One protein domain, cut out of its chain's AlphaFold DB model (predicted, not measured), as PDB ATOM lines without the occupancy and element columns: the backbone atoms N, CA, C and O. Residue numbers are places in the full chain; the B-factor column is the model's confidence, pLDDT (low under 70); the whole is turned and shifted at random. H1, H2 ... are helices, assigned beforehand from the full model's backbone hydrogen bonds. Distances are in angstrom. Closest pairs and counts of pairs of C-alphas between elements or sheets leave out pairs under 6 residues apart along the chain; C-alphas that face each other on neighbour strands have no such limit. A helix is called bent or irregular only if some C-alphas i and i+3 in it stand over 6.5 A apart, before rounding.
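What this domain is: This is residues 184 to 240 of the 241 residues of an uncharacterized protein of Ruminococcus sp. AF14-5 (UniProt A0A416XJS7). Picture one long helix, H1, with a small compact head at its far end: the short helix H2 folds back beside the last part of H1, and a second short helix, H3, turns off from H2 at a steep angle and slants past H1 near Leu 209. Residues 184 to 204 of H1 stick out from this head as a bare arm, which makes the length. The printed part has 57 residues with three named helices, in the order H1, H2, H3, and no named strand; the class is all helix. The whole is loose, with a radius of gyration of the C-alphas of 14.5 A and spans of 48 by 18 by 18 A.

How they stand to each other: Begin with H1, residues 184 to 215, and go to its residues 210 to 213, which alone touch H2, residues 219 to 227. The closest C-alphas there are those of Leu 213 and Thr 219, 6.3 A apart. H1 and H2 form a helical hairpin, running opposite ways at a shallow tilt of 16 degrees. Next comes H3, residues 229 to 238, which touches H2 only at the corner by their link; the closest C-alphas, of Val 225 and Arg 232, are 4.7 A apart. H2 and H3 run opposite ways at a steep tilt of 51 degrees. H3 is close to H1 but not clearly touching: the closest C-alphas, of Leu 209 and Tyr 236, are 7.0 A apart. In H1 and H3 every O i to N i+4 pair is within hydrogen-bond range; in H2 1 of 5 is, beside 3 of 6 O i to N i+3 pairs.

Where its parts are: Find C-alpha 184 at (8.804, -29.603, -59.914); from there H1 runs 46.1 A to C-alpha 215 at (42.509, -16.425, -31.370). H2 spans 14.5 A and is only just irregular, with C-alphas 220 and 223 6.7 A apart. H3 spans 14.3 A and ends at C-alpha 238, (41.625, -29.318, -37.126).

The domain as a whole: The C-alphas farthest apart, of Glu 184 and Gln 217, are 48.4 A apart. The printed part has no cut, and both links are tight. Look for pLDDT under 70 at residues 184 to 186; the mean of the printed part is 87.0.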
ATOM      1  N   GLU A 184       7.739 -30.423 -59.324       61.56
ATOM      2  CA  GLU A 184       8.804 -29.603 -59.914       61.56
ATOM      3  C   GLU A 184       8.936 -28.273 -59.170       61.56
ATOM      4  O   GLU A 184      10.054 -27.892 -58.824       61.56
ATOM      5  N   ARG A 185       7.811 -27.646 -58.809       68.50
ATOM      6  CA  ARG A 185       7.752 -26.454 -57.955       68.50
ATOM      7  C   ARG A 185       8.349 -26.729 -56.574       68.50
ATOM      8  O   ARG A 185       9.253 -26.019 -56.157       68.50
ATOM      9  N   LEU A 186       7.936 -27.810 -55.907       67.12
ATOM     10  CA  LEU A 186       8.468 -28.234 -54.605       67.12
ATOM     11  C   LEU A 186       9.949 -28.629 -54.680       67.12
ATOM     12  O   LEU A 186      10.704 -28.360 -53.750       67.12
ATOM     13  N   LYS A 187      10.406 -29.240 -55.782       74.06
ATOM     14  CA  LYS A 187      11.840 -29.496 -56.004       74.06
ATOM     15  C   LYS A 187      12.623 -28.202 -56.204       74.06
ATOM     16  O   LYS A 187      13.740 -28.103 -55.702       74.06
ATOM     17  N   ALA A 188      12.068 -27.236 -56.931       75.31
ATOM     18  CA  ALA A 188      12.686 -25.932 -57.130       75.31
ATOM     19  C   ALA A 188      12.759 -25.150 -55.809       75.31
ATOM     20  O   ALA A 188      13.834 -24.670 -55.460       75.31
ATOM     21  N   GLU A 189      11.670 -25.110 -55.037       78.88
ATOM     22  CA  GLU A 189      11.612 -24.511 -53.696       78.88
ATOM     23  C   GLU A 189      12.567 -25.205 -52.718       78.88
ATOM     24  O   GLU A 189      13.364 -24.549 -52.056       78.88
ATOM     25  N   GLY A 190      12.577 -26.539 -52.680       85.44
ATOM     26  CA  GLY A 190      13.508 -27.291 -51.836       85.44
ATOM     27  C   GLY A 190      14.974 -27.073 -52.225       85.44
ATOM     28  O   GLY A 190      15.857 -27.088 -51.366       85.44
ATOM     29  N   ARG A 191      15.257 -26.831 -53.512       84.56
ATOM     30  CA  ARG A 191      16.602 -26.491 -53.984       84.56
ATOM     31  C   ARG A 191      17.007 -25.080 -53.571       84.56
ATOM     32  O   ARG A 191      18.119 -24.916 -53.078       84.56
ATOM     33  N   THR A 192      16.139 -24.085 -53.743       86.88
ATOM     34  CA  THR A 192      16.438 -22.699 -53.349       86.88
ATOM     35  C   THR A 192      16.576 -22.568 -51.834       86.88
ATOM     36  O   THR A 192      17.517 -21.933 -51.359       86.88
ATOM     37  N   GLU A 193      15.713 -23.234 -51.065       86.75
ATOM     38  CA  GLU A 193      15.809 -23.294 -49.607       86.75
ATOM     39  C   GLU A 193      17.085 -24.027 -49.161       86.75
ATOM     40  O   GLU A 193      17.822 -23.536 -48.304       86.75
ATOM     41  N   GLY A 194      17.413 -25.159 -49.793       89.56
ATOM     42  CA  GLY A 194      18.649 -25.897 -49.536       89.56
ATOM     43  C   GLY A 194      19.915 -25.088 -49.842       89.56
ATOM     44  O   GLY A 194      20.869 -25.123 -49.060       89.56
ATOM     45  N   GLU A 195      19.926 -24.326 -50.938       90.38
ATOM     46  CA  GLU A 195      21.017 -23.416 -51.304       90.38
ATOM     47  C   GLU A 195      21.145 -22.264 -50.291       90.38
ATOM     48  O   GLU A 195      22.254 -22.000 -49.818       90.38
ATOM     49  N   ALA A 196      20.034 -21.647 -49.873       88.19
ATOM     50  CA  ALA A 196      20.028 -20.581 -48.868       88.19
ATOM     51  C   ALA A 196      20.515 -21.070 -47.489       88.19
ATOM     52  O   ALA A 196      21.378 -20.443 -46.867       88.19
ATOM     53  N   ILE A 197      20.030 -22.229 -47.027       88.44
ATOM     54  CA  ILE A 197      20.492 -22.863 -45.781       88.44
ATOM     55  C   ILE A 197      21.975 -23.240 -45.892       88.44
ATOM     56  O   ILE A 197      22.738 -23.043 -44.943       88.44
ATOM     57  N   GLY A 198      22.397 -23.781 -47.038       88.81
ATOM     58  CA  GLY A 198      23.783 -24.152 -47.310       88.81
ATOM     59  C   GLY A 198      24.734 -22.955 -47.262       88.81
ATOM     60  O   GLY A 198      25.783 -23.041 -46.621       88.81
ATOM     61  N   GLN A 199      24.345 -21.830 -47.869       87.44
ATOM     62  CA  GLN A 199      25.092 -20.572 -47.818       87.44
ATOM     63  C   GLN A 199      25.187 -20.035 -46.387       87.44
ATOM     64  O   GLN A 199      26.297 -19.844 -45.894       87.44
ATOM     65  N   ALA A 200      24.062 -19.903 -45.677       87.31
ATOM     66  CA  ALA A 200      24.045 -19.392 -44.304       87.31
ATOM     67  C   ALA A 200      24.894 -20.249 -43.343       87.31
ATOM     68  O   ALA A 200      25.654 -19.728 -42.518       87.31
ATOM     69  N   ARG A 201      24.816 -21.584 -43.467       86.62
ATOM     70  CA  ARG A 201      25.678 -22.508 -42.710       86.62
ATOM     71  C   ARG A 201      27.147 -22.355 -43.096       86.62
ATOM     72  O   ARG A 201      27.998 -22.351 -42.210       86.62
ATOM     73  N   GLY A 202      27.448 -22.224 -44.387       86.50
ATOM     74  CA  GLY A 202      28.805 -22.026 -44.897       86.50
ATOM     75  C   GLY A 202      29.454 -20.743 -44.376       86.50
ATOM     76  O   GLY A 202      30.582 -20.790 -43.890       86.50
ATOM     77  N   GLU A 203      28.723 -19.629 -44.402       88.44
ATOM     78  CA  GLU A 203      29.161 -18.332 -43.873       88.44
ATOM     79  C   GLU A 203      29.384 -18.380 -42.360       88.44
ATOM     80  O   GLU A 203      30.434 -17.957 -41.873       88.44
ATOM     81  N   THR A 204      28.449 -18.977 -41.611       88.38
ATOM     82  CA  THR A 204      28.570 -19.140 -40.151       88.38
ATOM     83  C   THR A 204      29.794 -19.980 -39.778       88.38
ATOM     84  O   THR A 204      30.556 -19.641 -38.864       88.38
ATOM     85  N   ARG A 205      30.016 -21.081 -40.506       89.25
ATOM     86  CA  ARG A 205      31.148 -21.989 -40.283       89.25
ATOM     87  C   ARG A 205      32.477 -21.318 -40.631       89.25
ATOM     88  O   ARG A 205      33.432 -21.433 -39.864       89.25
ATOM     89  N   LEU A 206      32.527 -20.558 -41.728       89.50
ATOM     90  CA  LEU A 206      33.707 -19.785 -42.115       89.50
ATOM     91  C   LEU A 206      34.011 -18.671 -41.104       89.50
ATOM     92  O   LEU A 206      35.162 -18.519 -40.704       89.50
ATOM     93  N   GLY A 207      32.999 -17.943 -40.626       89.50
ATOM     94  CA  GLY A 207      33.162 -16.930 -39.577       89.50
ATOM     95  C   GLY A 207      33.685 -17.513 -38.260       89.50
ATOM     96  O   GLY A 207      34.565 -16.930 -37.619       89.50
ATOM     97  N   SER A 208      33.216 -18.710 -37.890       90.56
ATOM     98  CA  SER A 208      33.715 -19.450 -36.721       90.56
ATOM     99  C   SER A 208      35.185 -19.844 -36.887       90.56
ATOM    100  O   SER A 208      35.980 -19.663 -35.964       90.56
ATOM    101  N   LEU A 209      35.566 -20.323 -38.075       90.69
ATOM    102  CA  LEU A 209      36.955 -20.654 -38.394       90.69
ATOM    103  C   LEU A 209      37.860 -19.417 -38.348       90.69
ATOM    104  O   LEU A 209      38.915 -19.465 -37.724       90.69
ATOM    105  N   ILE A 210      37.441 -18.299 -38.941       90.31
ATOM    106  CA  ILE A 210      38.201 -17.040 -38.900       90.31
ATOM    107  C   ILE A 210      38.402 -16.583 -37.449       90.31
ATOM    108  O   ILE A 210      39.505 -16.196 -37.073       90.31
ATOM    109  N   THR A 211      37.370 -16.691 -36.608       90.56
ATOM    110  CA  THR A 211      37.466 -16.343 -35.182       90.56
ATOM    111  C   THR A 211      38.494 -17.212 -34.450       90.56
ATOM    112  O   THR A 211      39.285 -16.687 -33.667       90.56
ATOM    113  N   ARG A 212      38.531 -18.524 -34.725       90.94
ATOM    114  CA  ARG A 212      39.536 -19.444 -34.160       90.94
ATOM    115  C   ARG A 212      40.952 -19.115 -34.632       90.94
ATOM    116  O   ARG A 212      41.856 -19.024 -33.810       90.94
ATOM    117  N   LEU A 213      41.131 -18.861 -35.928       90.69
ATOM    118  CA  LEU A 213      42.429 -18.478 -36.492       90.69
ATOM    119  C   LEU A 213      42.954 -17.164 -35.893       90.69
ATOM    120  O   LEU A 213      44.149 -17.047 -35.634       90.69
ATOM    121  N   LEU A 214      42.072 -16.193 -35.624       90.19
ATOM    122  CA  LEU A 214      42.428 -14.945 -34.938       90.19
ATOM    123  C   LEU A 214      42.852 -15.181 -33.480       90.19
ATOM    124  O   LEU A 214      43.819 -14.570 -33.029       90.19
ATOM    125  N   GLN A 215      42.155 -16.061 -32.751       90.62
ATOM    126  CA  GLN A 215      42.509 -16.425 -31.370       90.62
ATOM    127  C   GLN A 215      43.885 -17.098 -31.287       90.62
ATOM    128  O   GLN A 215      44.666 -16.779 -30.391       90.62
ATOM    129  N   ASP A 216      44.199 -17.956 -32.258       91.81
ATOM    130  CA  ASP A 216      45.467 -18.689 -32.330       91.81
ATOM    131  C   ASP A 216      46.588 -17.904 -33.037       91.81
ATOM    132  O   ASP A 216      47.669 -18.441 -33.270       91.81
ATOM    133  N   GLN A 217      46.347 -16.633 -33.389       91.12
ATOM    134  CA  GLN A 217      47.286 -15.742 -34.090       91.12
ATOM    135  C   GLN A 217      47.743 -16.229 -35.482       91.12
ATOM    136  O   GLN A 217      48.726 -15.724 -36.018       91.12
ATOM    137  N   ARG A 218      46.998 -17.138 -36.123       89.38
ATOM    138  CA  ARG A 218      47.274 -17.693 -37.466       89.38
ATOM    139  C   ARG A 218      46.689 -16.829 -38.583       89.38
ATOM    140  O   ARG A 218      45.933 -17.289 -39.443       89.38
ATOM    141  N   THR A 219      46.968 -15.532 -38.530       86.25
ATOM    142  CA  THR A 219      46.342 -14.529 -39.411       86.25
ATOM    143  C   THR A 219      46.675 -14.707 -40.895       86.25
ATOM    144  O   THR A 219      45.874 -14.347 -41.756       86.25
ATOM    145  N   GLU A 220      47.809 -15.331 -41.199       88.44
ATOM    146  CA  GLU A 220      48.262 -15.687 -42.541       88.44
ATOM    147  C   GLU A 220      47.368 -16.729 -43.237       88.44
ATOM    148  O   GLU A 220      47.313 -16.762 -44.465       88.44
ATOM    149  N   GLU A 221      46.611 -17.533 -42.479       87.94
ATOM    150  CA  GLU A 221      45.702 -18.554 -43.025       87.94
ATOM    151  C   GLU A 221      44.351 -17.959 -43.467       87.94
ATOM    152  O   GLU A 221      43.670 -18.531 -44.317       87.94
ATOM    153  N   ILE A 222      43.961 -16.787 -42.947       85.81
ATOM    154  CA  ILE A 222      42.673 -16.120 -43.229       85.81
ATOM    155  C   ILE A 222      42.448 -15.842 -44.732       85.81
ATOM    156  O   ILE A 222      41.390 -16.214 -45.253       85.81
ATOM    157  N   PRO A 223      43.390 -15.233 -45.481       84.12
ATOM    158  CA  PRO A 223      43.210 -15.042 -46.923       84.12
ATOM    159  C   PRO A 223      43.215 -16.368 -47.704       84.12
ATOM    160  O   PRO A 223      42.553 -16.480 -48.740       84.12
ATOM    161  N   ILE A 224      43.910 -17.390 -47.193       88.06
ATOM    162  CA  ILE A 224      44.027 -18.708 -47.830       88.06
ATOM    163  C   ILE A 224      42.700 -19.468 -47.723       88.06
ATOM    164  O   ILE A 224      42.208 -19.973 -48.725       88.06
ATOM    165  N   VAL A 225      42.044 -19.485 -46.557       88.06
ATOM    166  CA  VAL A 225      40.764 -20.207 -46.374       88.06
ATOM    167  C   VAL A 225      39.585 -19.600 -47.131       88.06
ATOM    168  O   VAL A 225      38.584 -20.279 -47.375       88.06
ATOM    169  N   SER A 226      39.685 -18.328 -47.516       82.69
ATOM    170  CA  SER A 226      38.682 -17.673 -48.359       82.69
ATOM    171  C   SER A 226      38.708 -18.216 -49.796       82.69
ATOM    172  O   SER A 226      37.660 -18.374 -50.424       82.69
ATOM    173  N   THR A 227      39.894 -18.585 -50.293       85.75
ATOM    174  CA  THR A 227      40.136 -18.903 -51.711       85.75
ATOM    175  C   THR A 227      40.468 -20.376 -51.976       85.75
ATOM    176  O   THR A 227      40.118 -20.895 -53.035       85.75
ATOM    177  N   ASP A 228      41.061 -21.084 -51.013       91.00
ATOM    178  CA  ASP A 228      41.411 -22.503 -51.102       91.00
ATOM    179  C   ASP A 228      40.438 -23.369 -50.285       91.00
ATOM    180  O   ASP A 228      40.506 -23.480 -49.054       91.00
ATOM    181  N   ALA A 229      39.532 -24.041 -50.998       88.31
ATOM    182  CA  ALA A 229      38.544 -24.930 -50.401       88.31
ATOM    183  C   ALA A 229      39.161 -26.160 -49.707       88.31
ATOM    184  O   ALA A 229      38.625 -26.603 -48.691       88.31
ATOM    185  N   LYS A 230      40.284 -26.696 -50.212       90.88
ATOM    186  CA  LYS A 230      40.939 -27.878 -49.627       90.88
ATOM    187  C   LYS A 230      41.617 -27.520 -48.314       90.88
ATOM    188  O   LYS A 230      41.480 -28.257 -47.337       90.88
ATOM    189  N   ARG A 231      42.315 -26.380 -48.274       89.12
ATOM    190  CA  ARG A 231      42.935 -25.887 -47.038       89.12
ATOM    191  C   ARG A 231      41.879 -25.551 -45.987       89.12
ATOM    192  O   ARG A 231      42.021 -25.946 -44.832       89.12
ATOM    193  N   ARG A 232      40.777 -24.918 -46.402       92.69
ATOM    194  CA  ARG A 232      39.622 -24.647 -45.536       92.69
ATOM    195  C   ARG A 232      39.033 -25.925 -44.923       92.69
ATOM    196  O   ARG A 232      38.741 -25.940 -43.733       92.69
ATOM    197  N   GLU A 233      38.902 -27.007 -45.689       90.00
ATOM    198  CA  GLU A 233      38.377 -28.280 -45.173       90.00
ATOM    199  C   GLU A 233      39.329 -28.972 -44.179       90.00
ATOM    200  O   GLU A 233      38.873 -29.566 -43.200       90.00
ATOM    201  N   GLN A 234      40.648 -28.869 -44.383       91.75
ATOM    202  CA  GLN A 234      41.639 -29.354 -43.412       91.75
ATOM    203  C   GLN A 234      41.515 -28.622 -42.073       91.75
ATOM    204  O   GLN A 234      41.499 -29.261 -41.024       91.75
ATOM    205  N   LEU A 235      41.370 -27.298 -42.120       88.75
ATOM    206  CA  LEU A 235      41.243 -26.474 -40.923       88.75
ATOM    207  C   LEU A 235      39.902 -26.677 -40.211       88.75
ATOM    208  O   LEU A 235      39.867 -26.680 -38.985       88.75
ATOM    209  N   TYR A 236      38.809 -26.934 -40.938       92.88
ATOM    210  CA  TYR A 236      37.559 -27.357 -40.298       92.88
ATOM    211  C   TYR A 236      37.744 -28.638 -39.477       92.88
ATOM    212  O   TYR A 236      37.286 -28.698 -38.341       92.88
ATOM    213  N   LYS A 237      38.483 -29.628 -39.995       92.31
ATOM    214  CA  LYS A 237      38.798 -30.854 -39.242       92.31
ATOM    215  C   LYS A 237      39.704 -30.579 -38.040       92.31
ATOM    216  O   LYS A 237      39.479 -31.152 -36.982       92.31
ATOM    217  N   GLU A 238      40.693 -29.702 -38.195       91.88
ATOM    218  CA  GLU A 238      41.625 -29.318 -37.126       91.88
ATOM    219  C   GLU A 238      40.909 -28.641 -35.947       91.88
ATOM    220  O   GLU A 238      41.149 -28.986 -34.793       91.88
ATOM    221  N   TYR A 239      39.975 -27.734 -36.240       89.44
ATOM    222  CA  TYR A 239      39.190 -27.006 -35.238       89.44
ATOM    223  C   TYR A 239      37.885 -27.701 -34.834       89.44
ATOM    224  O   TYR A 239      37.136 -27.164 -34.015       89.44
ATOM    225  N   ASN A 240      37.624 -28.889 -35.386       88.69
ATOM    226  CA  ASN A 240      36.412 -29.676 -35.173       88.69
ATOM    227  C   ASN A 240      35.117 -28.874 -35.436       88.69
ATOM    228  O   ASN A 240      34.153 -28.944 -34.669       88.69
TER     229      ASN A 240